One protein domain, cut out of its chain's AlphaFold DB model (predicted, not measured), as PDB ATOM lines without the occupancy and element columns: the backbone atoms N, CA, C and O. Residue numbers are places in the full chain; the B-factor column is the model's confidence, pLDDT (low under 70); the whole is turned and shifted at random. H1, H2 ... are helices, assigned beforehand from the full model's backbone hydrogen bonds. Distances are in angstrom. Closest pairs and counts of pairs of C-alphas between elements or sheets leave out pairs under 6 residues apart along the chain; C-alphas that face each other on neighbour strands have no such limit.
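AT A GLANCE: This is residues 14 to 61 and 70 to 111 of the 112 residues of an uncharacterized protein of Inquilinus limosus MP06 (UniProt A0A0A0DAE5). Two small up-and-down bundles of three helices stand side by side, H1, H2 and H3 making one and H4, H5 and H6 the other, with the second bundle turned crosswise to the first. H2 sits in the middle of the domain and joins the two, packing on H1 and H3 within its own bundle and on H4 and H6 across the seam. The printed part has 90 residues with six named helices, H1 to H6 in chain order, and no named strand; the class is all helix. The whole is compact, with a radius of gyration of the C-alphas of 12.2 A and spans of 36 by 25 by 23 A.

HOW THE PARTS SIT: Start at H4, residues 70 to 82, which with H1, residues 14 to 26, is the longest helix by residues. With residues 75 to 80 alone H4 touches H5, residues 85 to 94: look at the C-alphas of Ala 79 and Ala 87, the closest pair at 4.9 A. These two form a helical hairpin, at a shallow tilt of 19 degrees and running opposite ways. H5 forms the next hairpin with H6, residues 99 to 109; the two touch, closest at the C-alphas of Ala 85 and Ala 108, 4.0 A apart. H4 and H6 are close but not clearly touching, with the C-alphas of Phe 76 and Ala 104 closest at 7.5 A. Now cross to the hub, H2, residues 30 to 39. It touches H4, closest at the C-alphas of Ala 31 and Tyr 73, 5.2 A, and their lines are only just about perpendicular at 72 degrees. It touches H6 at 76 degrees, about perpendicular, closest at the C-alphas of Ala 38 and Leu 100, 5.5 A. H2 forms hairpins with H1, closest at Ala 24 and Ala 32 with C-alphas 4.8 A apart, and with H3, residues 44 to 55, closest at Ile 37 and Ala 46 with C-alphas 5.0 A apart. H1 and H3 only just touch, with 3 pairs of C-alphas within 8 A. In H1 to H5 every O i to N i+4 pair is within hydrogen-bond range; in H6, 6 of 7 are.

IN THESE COORDINATES: Find C-alpha 70 at (172.424, 274.198, 225.444); from there H4 runs 18.4 A. H1 begins at C-alpha 14, (159.268, 294.926, 222.681), and is 18.2 A long. H2 measures 14.4 A, H3 17.4 A, H5 14.3 A and H6 16.3 A, ending at C-alpha 109, (180.011, 289.422, 243.207).

THE WHOLE: The two farthest C-alphas, of Leu 15 and Gln 86, are 36.7 A apart. Residues 62 to 69 are not printed, and C-alphas 61 and 70 are 12.9 A apart across this cut, which lies in the link from H3 to H4. The other four links are tight. The mean pLDDT of the printed part is 90.3, and no printed residue is under 70.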
ATOM      1  N   ALA A  14     159.700 295.206 221.321       83.75
ATOM      2  CA  ALA A  14     159.268 294.926 222.681       83.75
ATOM      3  C   ALA A  14     158.248 293.779 222.735       83.75
ATOM      4  O   ALA A  14     158.306 292.949 223.644       83.75
ATOM      5  N   LEU A  15     157.351 293.689 221.749       86.81
ATOM      6  CA  LEU A  15     156.382 292.602 221.642       86.81
ATOM      7  C   LEU A  15     157.069 291.271 221.314       86.81
ATOM      8  O   LEU A  15     156.716 290.248 221.895       86.81
ATOM      9  N   VAL A  16     158.068 291.279 220.428       88.81
ATOM     10  CA  VAL A  16     158.852 290.076 220.093       88.81
ATOM     11  C   VAL A  16     159.598 289.561 221.321       88.81
ATOM     12  O   VAL A  16     159.519 288.375 221.638       88.81
ATOM     13  N   ILE A  17     160.260 290.452 222.061       89.06
ATOM     14  CA  ILE A  17     160.977 290.101 223.294       89.06
ATOM     15  C   ILE A  17     160.001 289.584 224.360       89.06
ATOM     16  O   ILE A  17     160.294 288.603 225.043       89.06
ATOM     17  N   ALA A  18     158.821 290.198 224.496       88.75
ATOM     18  CA  ALA A  18     157.795 289.733 225.426       88.75
ATOM     19  C   ALA A  18     157.273 288.331 225.068       88.75
ATOM     20  O   ALA A  18     157.078 287.510 225.962       88.75
ATOM     21  N   GLN A  19     157.090 288.037 223.778       89.31
ATOM     22  CA  GLN A  19     156.700 286.704 223.310       89.31
ATOM     23  C   GLN A  19     157.801 285.665 223.550       89.31
ATOM     24  O   GLN A  19     157.498 284.568 224.012       89.31
ATOM     25  N   GLU A  20     159.071 286.006 223.298       89.19
ATOM     26  CA  GLU A  20     160.212 285.124 223.589       89.19
ATOM     27  C   GLU A  20     160.282 284.794 225.088       89.19
ATOM     28  O   GLU A  20     160.406 283.628 225.466       89.19
ATOM     29  N   PHE A  21     160.126 285.807 225.946       90.19
ATOM     30  CA  PHE A  21     160.065 285.617 227.393       90.19
ATOM     31  C   PHE A  21     158.899 284.715 227.804       90.19
ATOM     32  O   PHE A  21     159.085 283.787 228.590       90.19
ATOM     33  N   GLN A  22     157.701 284.971 227.274       90.38
ATOM     34  CA  GLN A  22     156.521 284.178 227.599       90.38
ATOM     35  C   GLN A  22     156.695 282.718 227.166       90.38
ATOM     36  O   GLN A  22     156.426 281.823 227.962       90.38
ATOM     37  N   GLY A  23     157.245 282.471 225.973       87.19
ATOM     38  CA  GLY A  23     157.575 281.123 225.512       87.19
ATOM     39  C   GLY A  23     158.535 280.400 226.461       87.19
ATOM     40  O   GLY A  23     158.270 279.266 226.851       87.19
ATOM     41  N   ALA A  24     159.591 281.078 226.921       87.38
ATOM     42  CA  ALA A  24     160.533 280.512 227.890       87.38
ATOM     43  C   ALA A  24     159.885 280.179 229.248       87.38
ATOM     44  O   ALA A  24     160.293 279.247 229.947       87.38
ATOM     45  N   VAL A  25     158.872 280.951 229.641       87.00
ATOM     46  CA  VAL A  25     158.121 280.744 230.884       87.00
ATOM     47  C   VAL A  25     157.166 279.568 230.749       87.00
ATOM     48  O   VAL A  25     157.163 278.710 231.634       87.00
ATOM     49  N   ASP A  26     156.408 279.515 229.654       86.25
ATOM     50  CA  ASP A  26     155.424 278.470 229.362       86.25
ATOM     51  C   ASP A  26     156.093 277.106 229.151       86.25
ATOM     52  O   ASP A  26     155.572 276.077 229.582       86.25
ATOM     53  N   GLU A  27     157.289 277.088 228.554       82.44
ATOM     54  CA  GLU A  27     158.104 275.880 228.411       82.44
ATOM     55  C   GLU A  27     158.550 275.314 229.771       82.44
ATOM     56  O   GLU A  27     158.784 274.109 229.908       82.44
ATOM     57  N   GLY A  28     158.647 276.171 230.794       80.62
ATOM     58  CA  GLY A  28     159.043 275.784 232.147       80.62
ATOM     59  C   GLY A  28     160.518 275.391 232.282       80.62
ATOM     60  O   GLY A  28     160.916 274.914 233.343       80.62
ATOM     61  N   SER A  29     161.325 275.606 231.241       86.56
ATOM     62  CA  SER A  29     162.753 275.276 231.198       86.56
ATOM     63  C   SER A  29     163.596 276.330 231.923       86.56
ATOM     64  O   SER A  29     163.347 277.539 231.820       86.56
ATOM     65  N   ASN A  30     164.616 275.888 232.664       90.94
ATOM     66  CA  ASN A  30     165.630 276.809 233.190       90.94
ATOM     67  C   ASN A  30     166.524 277.314 232.056       90.94
ATOM     68  O   ASN A  30     166.814 278.508 232.013       90.94
ATOM     69  N   ALA A  31     166.916 276.440 231.123       91.75
ATOM     70  CA  ALA A  31     167.735 276.805 229.975       91.75
ATOM     71  C   ALA A  31     167.062 277.873 229.103       91.75
ATOM     72  O   ALA A  31     167.741 278.796 228.662       91.75
ATOM     73  N   ALA A  32     165.737 277.826 228.924       92.06
ATOM     74  CA  ALA A  32     165.009 278.862 228.190       92.06
ATOM     75  C   ALA A  32     165.067 280.238 228.881       92.06
ATOM     76  O   ALA A  32     165.333 281.248 228.227       92.06
ATOM     77  N   LEU A  33     164.896 280.296 230.209       92.75
ATOM     78  CA  LEU A  33     165.059 281.550 230.961       92.75
ATOM     79  C   LEU A  33     166.508 282.055 230.935       92.75
ATOM     80  O   LEU A  33     166.741 283.253 230.781       92.75
ATOM     81  N   ILE A  34     167.479 281.152 231.072       94.12
ATOM     82  CA  ILE A  34     168.911 281.474 231.029       94.12
ATOM     83  C   ILE A  34     169.292 282.028 229.653       94.12
ATOM     84  O   ILE A  34     169.956 283.060 229.569       94.12
ATOM     85  N   ARG A  35     168.816 281.400 228.575       93.25
ATOM     86  CA  ARG A  35     168.972 281.893 227.205       93.25
ATOM     87  C   ARG A  35     168.375 283.285 227.043       93.25
ATOM     88  O   ARG A  35     169.026 284.160 226.478       93.25
ATOM     89  N   PHE A  36     167.168 283.511 227.556       94.19
ATOM     90  CA  PHE A  36     166.533 284.825 227.496       94.19
ATOM     91  C   PHE A  36     167.389 285.901 228.185       94.19
ATOM     92  O   PHE A  36     167.636 286.954 227.600       94.19
ATOM     93  N   ILE A  37     167.915 285.616 229.383       94.19
ATOM     94  CA  ILE A  37     168.836 286.516 230.102       94.19
ATOM     95  C   ILE A  37     170.102 286.778 229.278       94.19
ATOM     96  O   ILE A  37     170.557 287.914 229.203       94.19
ATOM     97  N   ALA A  38     170.658 285.745 228.641       92.81
ATOM     98  CA  ALA A  38     171.861 285.862 227.824       92.81
ATOM     99  C   ALA A  38     171.665 286.771 226.598       92.81
ATOM    100  O   ALA A  38     172.580 287.498 226.222       92.81
ATOM    101  N   ARG A  39     170.481 286.727 225.972       91.06
ATOM    102  CA  ARG A  39     170.159 287.512 224.767       91.06
ATOM    103  C   ARG A  39     169.703 288.931 225.083       91.06
ATOM    104  O   ARG A  39     169.974 289.837 224.302       91.06
ATOM    105  N   HIS A  40     169.037 289.119 226.220       92.38
ATOM    106  CA  HIS A  40     168.396 290.380 226.601       92.38
ATOM    107  C   HIS A  40     168.813 290.866 228.002       92.38
ATOM    108  O   HIS A  40     167.936 291.221 228.794       92.38
ATOM    109  N   PRO A  41     170.116 290.915 228.346       89.62
ATOM    110  CA  PRO A  41     170.582 291.078 229.731       89.62
ATOM    111  C   PRO A  41     170.156 292.391 230.403       89.62
ATOM    112  O   PRO A  41     170.075 292.424 231.636       89.62
ATOM    113  N   ASP A  42     169.874 293.424 229.602       88.38
ATOM    114  CA  ASP A  42     169.547 294.789 230.037       88.38
ATOM    115  C   ASP A  42     168.041 295.100 229.997       88.38
ATOM    116  O   ASP A  42     167.611 296.219 230.281       88.38
ATOM    117  N   ARG A  43     167.200 294.131 229.614       88.44
ATOM    118  CA  ARG A  43     165.744 294.323 229.579       88.44
ATOM    119  C   ARG A  43     165.143 294.080 230.965       88.44
ATOM    120  O   ARG A  43     165.529 293.145 231.657       88.44
ATOM    121  N   ALA A  44     164.091 294.823 231.320       89.12
ATOM    122  CA  ALA A  44     163.355 294.614 232.576       89.12
ATOM    123  C   ALA A  44     162.785 293.185 232.717       89.12
ATOM    124  O   ALA A  44     162.662 292.652 233.820       89.12
ATOM    125  N   LEU A  45     162.472 292.532 231.592       91.50
ATOM    126  CA  LEU A  45     162.053 291.129 231.573       91.50
ATOM    127  C   LEU A  45     163.181 290.165 231.971       91.50
ATOM    128  O   LEU A  45     162.890 289.091 232.487       91.50
ATOM    129  N   ALA A  46     164.455 290.525 231.785       91.31
ATOM    130  CA  ALA A  46     165.566 289.695 232.241       91.31
ATOM    131  C   ALA A  46     165.680 289.709 233.768       91.31
ATOM    132  O   ALA A  46     165.944 288.666 234.356       91.31
ATOM    133  N   ASP A  47     165.381 290.829 234.432       91.62
ATOM    134  CA  ASP A  47     165.283 290.855 235.897       91.62
ATOM    135  C   ASP A  47     164.173 289.936 236.405       91.62
ATOM    136  O   ASP A  47     164.344 289.219 237.392       91.62
ATOM    137  N   GLU A  48     163.041 289.908 235.704       92.56
ATOM    138  CA  GLU A  48     161.968 288.966 236.007       92.56
ATOM    139  C   GLU A  48     162.386 287.511 235.737       92.56
ATOM    140  O   GLU A  48     162.123 286.638 236.566       92.56
ATOM    141  N   ALA A  49     163.094 287.239 234.638       92.44
ATOM    142  CA  ALA A  49     163.663 285.922 234.354       92.44
ATOM    143  C   ALA A  49     164.627 285.470 235.464       92.44
ATOM    144  O   ALA A  49     164.523 284.335 235.930       92.44
ATOM    145  N   ARG A  50     165.507 286.362 235.946       91.50
ATOM    146  CA  ARG A  50     166.425 286.102 237.069       91.50
ATOM    147  C   ARG A  50     165.657 285.764 238.343       91.50
ATOM    148  O   ARG A  50     165.962 284.759 238.980       91.50
ATOM    149  N   ARG A  51     164.631 286.552 238.695       91.38
ATOM    150  CA  ARG A  51     163.774 286.286 239.867       91.38
ATOM    151  C   ARG A  51     163.101 284.921 239.775       91.38
ATOM    152  O   ARG A  51     163.156 284.146 240.725       91.38
ATOM    153  N   ARG A  52     162.513 284.591 238.623       91.38
ATOM    154  CA  ARG A  52     161.877 283.284 238.390       91.38
ATOM    155  C   ARG A  52     162.876 282.142 238.489       91.38
ATOM    156  O   ARG A  52     162.578 281.131 239.114       91.38
ATOM    157  N   LEU A  53     164.061 282.310 237.909       90.62
ATOM    158  CA  LEU A  53     165.116 281.309 237.957       90.62
ATOM    159  C   LEU A  53     165.633 281.099 239.390       90.62
ATOM    160  O   LEU A  53     165.852 279.959 239.789       90.62
ATOM    161  N   ALA A  54     165.753 282.157 240.196       88.44
ATOM    162  CA  ALA A  54     166.143 282.059 241.604       88.44
ATOM    163  C   ALA A  54     165.145 281.247 242.450       88.44
ATOM    164  O   ALA A  54     165.553 280.532 243.362       88.44
ATOM    165  N   LEU A  55     163.850 281.293 242.115       88.25
ATOM    166  CA  LEU A  55     162.817 280.481 242.771       88.25
ATOM    167  C   LEU A  55     162.868 278.995 242.372       88.25
ATOM    168  O   LEU A  55     162.266 278.155 243.041       88.25
ATOM    169  N   ARG A  56     163.572 278.644 241.289       88.12
ATOM    170  CA  ARG A  56     163.673 277.267 240.792       88.12
ATOM    171  C   ARG A  56     164.899 276.578 241.376       88.12
ATOM    172  O   ARG A  56     166.025 276.799 240.940       88.12
ATOM    173  N   THR A  57     164.680 275.704 242.350       81.19
ATOM    174  CA  THR A  57     165.743 274.905 242.986       81.19
ATOM    175  C   THR A  57     165.991 273.574 242.276       81.19
ATOM    176  O   THR A  57     167.089 273.023 242.354       81.19
ATOM    177  N   ALA A  58     164.990 273.069 241.552       82.69
ATOM    178  CA  ALA A  58     165.093 271.832 240.794       82.69
ATOM    179  C   ALA A  58     166.002 271.991 239.560       82.69
ATOM    180  O   ALA A  58     166.070 273.079 238.970       82.69
ATOM    181  N   PRO A  59     166.697 270.911 239.155       79.56
ATOM    182  CA  PRO A  59     167.420 270.898 237.897       79.56
ATOM    183  C   PRO A  59     166.471 271.041 236.709       79.56
ATOM    184  O   PRO A  59     165.296 270.684 236.799       79.56
ATOM    185  N   ASP A  60     166.999 271.554 235.600       80.88
ATOM    186  CA  ASP A  60     166.219 271.676 234.377       80.88
ATOM    187  C   ASP A  60     165.743 270.300 233.893       80.88
ATOM    188  O   ASP A  60     166.544 269.439 233.527       80.88
ATOM    189  N   GLY A  61     164.427 270.092 233.899       74.56
ATOM    190  CA  GLY A  61     163.810 268.879 233.367       74.56
ATOM    191  C   GLY A  61     163.666 268.901 231.845       74.56
ATOM    192  O   GLY A  61     163.299 267.880 231.261       74.56
ATOM    193  N   ALA A  70     173.149 274.979 224.437       89.81
ATOM    194  CA  ALA A  70     172.424 274.198 225.444       89.81
ATOM    195  C   ALA A  70     173.333 273.695 226.580       89.81
ATOM    196  O   ALA A  70     172.945 273.723 227.750       89.81
ATOM    197  N   ALA A  71     174.561 273.277 226.251       90.75
ATOM    198  CA  ALA A  71     175.552 272.858 227.239       90.75
ATOM    199  C   ALA A  71     176.006 274.022 228.137       90.75
ATOM    200  O   ALA A  71     176.189 273.838 229.342       90.75
ATOM    201  N   VAL A  72     176.125 275.227 227.573       94.44
ATOM    202  CA  VAL A  72     176.475 276.448 228.308       94.44
ATOM    203  C   VAL A  72     175.349 276.818 229.273       94.44
ATOM    204  O   VAL A  72     175.604 277.085 230.447       94.44
ATOM    205  N   TYR A  73     174.092 276.762 228.826       93.00
ATOM    206  CA  TYR A  73     172.930 277.033 229.678       93.00
ATOM    207  C   TYR A  73     172.823 276.032 230.832       93.00
ATOM    208  O   TYR A  73     172.594 276.430 231.976       93.00
ATOM    209  N   ALA A  74     173.061 274.746 230.564       91.44
ATOM    210  CA  ALA A  74     173.084 273.712 231.593       91.44
ATOM    211  C   ALA A  74     174.227 273.915 232.605       91.44
ATOM    212  O   ALA A  74     174.020 273.742 233.809       91.44
ATOM    213  N   ALA A  75     175.417 274.310 232.140       93.69
ATOM    214  CA  ALA A  75     176.558 274.606 233.003       93.69
ATOM    215  C   ALA A  75     176.306 275.836 233.890       93.69
ATOM    216  O   ALA A  75     176.610 275.801 235.083       93.69
ATOM    217  N   PHE A  76     175.686 276.888 233.347       94.50
ATOM    218  CA  PHE A  76     175.281 278.053 234.133       94.50
ATOM    219  C   PHE A  76     174.238 277.675 235.194       94.50
ATOM    220  O   PHE A  76     174.365 278.060 236.355       94.50
ATOM    221  N   ASP A  77     173.236 276.865 234.831       92.94
ATOM    222  CA  ASP A  77     172.228 276.387 235.783       92.94
ATOM    223  C   ASP A  77     172.854 275.527 236.895       92.94
ATOM    224  O   ASP A  77     172.451 275.606 238.056       92.94
ATOM    225  N   ALA A  78     173.876 274.729 236.574       92.19
ATOM    226  CA  ALA A  78     174.632 273.967 237.563       92.19
ATOM    227  C   ALA A  78     175.410 274.878 238.527       92.19
ATOM    228  O   ALA A  78     175.318 274.678 239.740       92.19
ATOM    229  N   ALA A  79     176.107 275.898 238.015       93.06
ATOM    230  CA  ALA A  79     176.807 276.885 238.840       93.06
ATOM    231  C   ALA A  79     175.839 277.629 239.773       93.06
ATOM    232  O   ALA A  79     176.086 277.753 240.975       93.06
ATOM    233  N   ARG A  80     174.678 278.026 239.245       91.12
ATOM    234  CA  ARG A  80     173.609 278.657 240.019       91.12
ATOM    235  C   ARG A  80     173.098 277.780 241.152       91.12
ATOM    236  O   ARG A  80     172.942 278.269 242.267       91.12
ATOM    237  N   ARG A  81     172.845 276.496 240.891       90.25
ATOM    238  CA  ARG A  81     172.390 275.551 241.924       90.25
ATOM    239  C   ARG A  81     173.463 275.242 242.965       90.25
ATOM    240  O   ARG A  81     173.111 274.995 244.113       90.25
ATOM    241  N   ALA A  82     174.741 275.252 242.585       91.38
ATOM    242  CA  ALA A  82     175.834 275.152 243.549       91.38
ATOM    243  C   ALA A  82     175.827 276.345 244.519       91.38
ATOM    244  O   ALA A  82     176.179 276.184 245.683       91.38
ATOM    245  N   GLY A  83     175.384 277.519 244.050       87.62
ATOM    246  CA  GLY A  83     175.094 278.671 244.902       87.62
ATOM    247  C   GLY A  83     176.335 279.306 245.526       87.62
ATOM    248  O   GLY A  83     176.228 279.948 246.567       87.62
ATOM    249  N   THR A  84     177.512 279.124 244.920       93.00
ATOM    250  CA  THR A  84     178.782 279.677 245.411       93.00
ATOM    251  C   THR A  84     179.385 280.655 244.413       93.00
ATOM    252  O   THR A  84     179.294 280.461 243.198       93.00
ATOM    253  N   ALA A  85     180.069 281.685 244.922       93.06
ATOM    254  CA  ALA A  85     180.808 282.623 244.078       93.06
ATOM    255  C   ALA A  85     181.851 281.901 243.209       93.06
ATOM    256  O   ALA A  85     182.044 282.257 242.049       93.06
ATOM    257  N   GLN A  86     182.490 280.856 243.751       93.94
ATOM    258  CA  GLN A  86     183.488 280.076 243.022       93.94
ATOM    259  C   GLN A  86     182.889 279.346 241.816       93.94
ATOM    260  O   GLN A  86     183.452 279.442 240.734       93.94
ATOM    261  N   ALA A  87     181.726 278.698 241.955       94.81
ATOM    262  CA  ALA A  87     181.104 277.982 240.840       94.81
ATOM    263  C   ALA A  87     180.759 278.917 239.669       94.81
ATOM    264  O   ALA A  87     180.943 278.565 238.504       94.81
ATOM    265  N   TYR A  88     180.304 280.135 239.973       95.50
ATOM    266  CA  TYR A  88     180.075 281.156 238.956       95.50
ATOM    267  C   TYR A  88     181.374 281.673 238.326       95.50
ATOM    268  O   TYR A  88     181.414 281.866 237.113       95.50
ATOM    269  N   ARG A  89     182.444 281.871 239.107       95.12
ATOM    270  CA  ARG A  89     183.758 282.272 238.573       95.12
ATOM    271  C   ARG A  89     184.352 281.200 237.666       95.12
ATOM    272  O   ARG A  89     184.830 281.531 236.587       95.12
ATOM    273  N   ASP A  90     184.266 279.933 238.056       95.81
ATOM    274  CA  ASP A  90     184.735 278.805 237.247       95.81
ATOM    275  C   ASP A  90     183.961 278.723 235.925       95.81
ATOM    276  O   ASP A  90     184.555 278.539 234.857       95.81
ATOM    277  N   PHE A  91     182.639 278.930 235.973       96.19
ATOM    278  CA  PHE A  91     181.815 279.053 234.773       96.19
ATOM    279  C   PHE A  91     182.272 280.227 233.898       96.19
ATOM    280  O   PHE A  91     182.509 280.037 232.706       96.19
ATOM    281  N   ALA A  92     182.414 281.425 234.475       95.81
ATOM    282  CA  ALA A  92     182.810 282.623 233.741       95.81
ATOM    283  C   ALA A  92     184.178 282.448 233.073       95.81
ATOM    284  O   ALA A  92     184.360 282.854 231.932       95.81
ATOM    285  N   TRP A  93     185.113 281.774 233.743       96.00
ATOM    286  CA  TRP A  93     186.441 281.506 233.201       96.00
ATOM    287  C   TRP A  93     186.408 280.476 232.066       96.00
ATOM    288  O   TRP A  93     187.051 280.664 231.034       96.00
ATOM    289  N   THR A  94     185.603 279.421 232.220       96.25
ATOM    290  CA  THR A  94     185.429 278.368 231.205       96.25
ATOM    291  C   THR A  94     184.728 278.892 229.947       96.25
ATOM    292  O   THR A  94     185.095 278.523 228.834       96.25
ATOM    293  N   TYR A  95     183.738 279.773 230.114       95.19
ATOM    294  CA  TYR A  95     182.892 280.297 229.039       95.19
ATOM    295  C   TYR A  95     183.073 281.805 228.821       95.19
ATOM    296  O   TYR A  95     182.116 282.488 228.465       95.19
ATOM    297  N   ALA A  96     184.290 282.332 228.989       91.44
ATOM    298  CA  ALA A  96     184.577 283.775 228.993       91.44
ATOM    299  C   ALA A  96     184.126 284.543 227.731       91.44
ATOM    300  O   ALA A  96     183.925 285.752 227.780       91.44
ATOM    301  N   GLY A  97     183.955 283.855 226.597       89.81
ATOM    302  CA  GLY A  97     183.447 284.443 225.351       89.81
ATOM    303  C   GLY A  97     181.918 284.489 225.230       89.81
ATOM    304  O   GLY A  97     181.405 285.070 224.277       89.81
ATOM    305  N   HIS A  98     181.185 283.867 226.153       93.00
ATOM    306  CA  HIS A  98     179.728 283.799 226.122       93.00
ATOM    307  C   HIS A  98     179.116 284.935 226.967       93.00
ATOM    308  O   HIS A  98     179.623 285.218 228.054       93.00
ATOM    309  N   PRO A  99     177.987 285.555 226.563       92.06
ATOM    310  CA  PRO A  99     177.343 286.638 227.327       92.06
ATOM    311  C   PRO A  99     176.988 286.266 228.778       92.06
ATOM    312  O   PRO A  99     176.948 287.125 229.659       92.06
ATOM    313  N   LEU A 100     176.778 284.975 229.059       93.81
ATOM    314  CA  LEU A 100     176.552 284.484 230.425       93.81
ATOM    315  C   LEU A 100     177.774 284.575 231.340       93.81
ATOM    316  O   LEU A 100     177.589 284.487 232.548       93.81
ATOM    317  N   ALA A 101     178.995 284.750 230.827       94.12
ATOM    318  CA  ALA A 101     180.166 284.946 231.681       94.12
ATOM    319  C   ALA A 101     180.034 286.231 232.506       94.12
ATOM    320  O   ALA A 101     180.186 286.195 233.724       94.12
ATOM    321  N   ALA A 102     179.623 287.333 231.871       92.31
ATOM    322  CA  ALA A 102     179.350 288.587 232.569       92.31
ATOM    323  C   ALA A 102     178.194 288.442 233.574       92.31
ATOM    324  O   ALA A 102     178.254 288.970 234.682       92.31
ATOM    325  N   GLU A 103     177.140 287.691 233.224       92.44
ATOM    326  CA  GLU A 103     176.067 287.376 234.176       92.44
ATOM    327  C   GLU A 103     176.599 286.570 235.369       92.44
ATOM    328  O   GLU A 103     176.279 286.897 236.507       92.44
ATOM    329  N   ALA A 104     177.434 285.559 235.139       93.38
ATOM    330  CA  ALA A 104     178.010 284.746 236.202       93.38
ATOM    331  C   ALA A 104     178.903 285.579 237.129       93.38
ATOM    332  O   ALA A 104     178.791 285.456 238.345       93.38
ATOM    333  N   GLU A 105     179.723 286.482 236.593       92.94
ATOM    334  CA  GLU A 105     180.518 287.412 237.402       92.94
ATOM    335  C   GLU A 105     179.640 288.324 238.267       92.94
ATOM    336  O   GLU A 105     179.927 288.501 239.455       92.94
ATOM    337  N   ARG A 106     178.528 288.842 237.717       90.25
ATOM    338  CA  ARG A 106     177.540 289.607 238.499       90.25
ATOM    339  C   ARG A 106     176.983 288.785 239.659       90.25
ATOM    340  O   ARG A 106     176.925 289.284 240.780       90.25
ATOM    341  N   GLN A 107     176.603 287.533 239.404       89.94
ATOM    342  CA  GLN A 107     176.087 286.638 240.444       89.94
ATOM    343  C   GLN A 107     177.166 286.300 241.486       89.94
ATOM    344  O   GLN A 107     176.886 286.292 242.682       89.94
ATOM    345  N   ALA A 108     178.415 286.092 241.060       92.12
ATOM    346  CA  ALA A 108     179.537 285.809 241.951       92.12
ATOM    347  C   ALA A 108     179.863 286.980 242.887       92.12
ATOM    348  O   ALA A 108     180.224 286.752 244.037       92.12
ATOM    349  N   GLY A 109     179.756 288.222 242.406       89.19
ATOM    350  CA  GLY A 109     180.011 289.422 243.207       89.19
ATOM    351  C   GLY A 109     178.940 289.710 244.265       89.19
ATOM    352  O   GLY A 109     179.206 290.452 245.206       89.19
ATOM    353  N   GLY A 110     177.745 289.127 244.125       82.25
ATOM    354  CA  GLY A 110     176.646 289.258 245.086       82.25
ATOM    355  C   GLY A 110     176.632 288.200 246.193       82.25
ATOM    356  O   GLY A 110     175.777 288.266 247.075       82.25
ATOM    357  N   LEU A 111     177.537 287.219 246.145       77.94
ATOM    358  CA  LEU A 111     177.625 286.127 247.114       77.94
ATOM    359  C   LEU A 111     178.779 286.358 248.108       77.94
ATOM    360  O   LEU A 111     179.795 286.936 247.714       77.94
TER     361      LEU A 111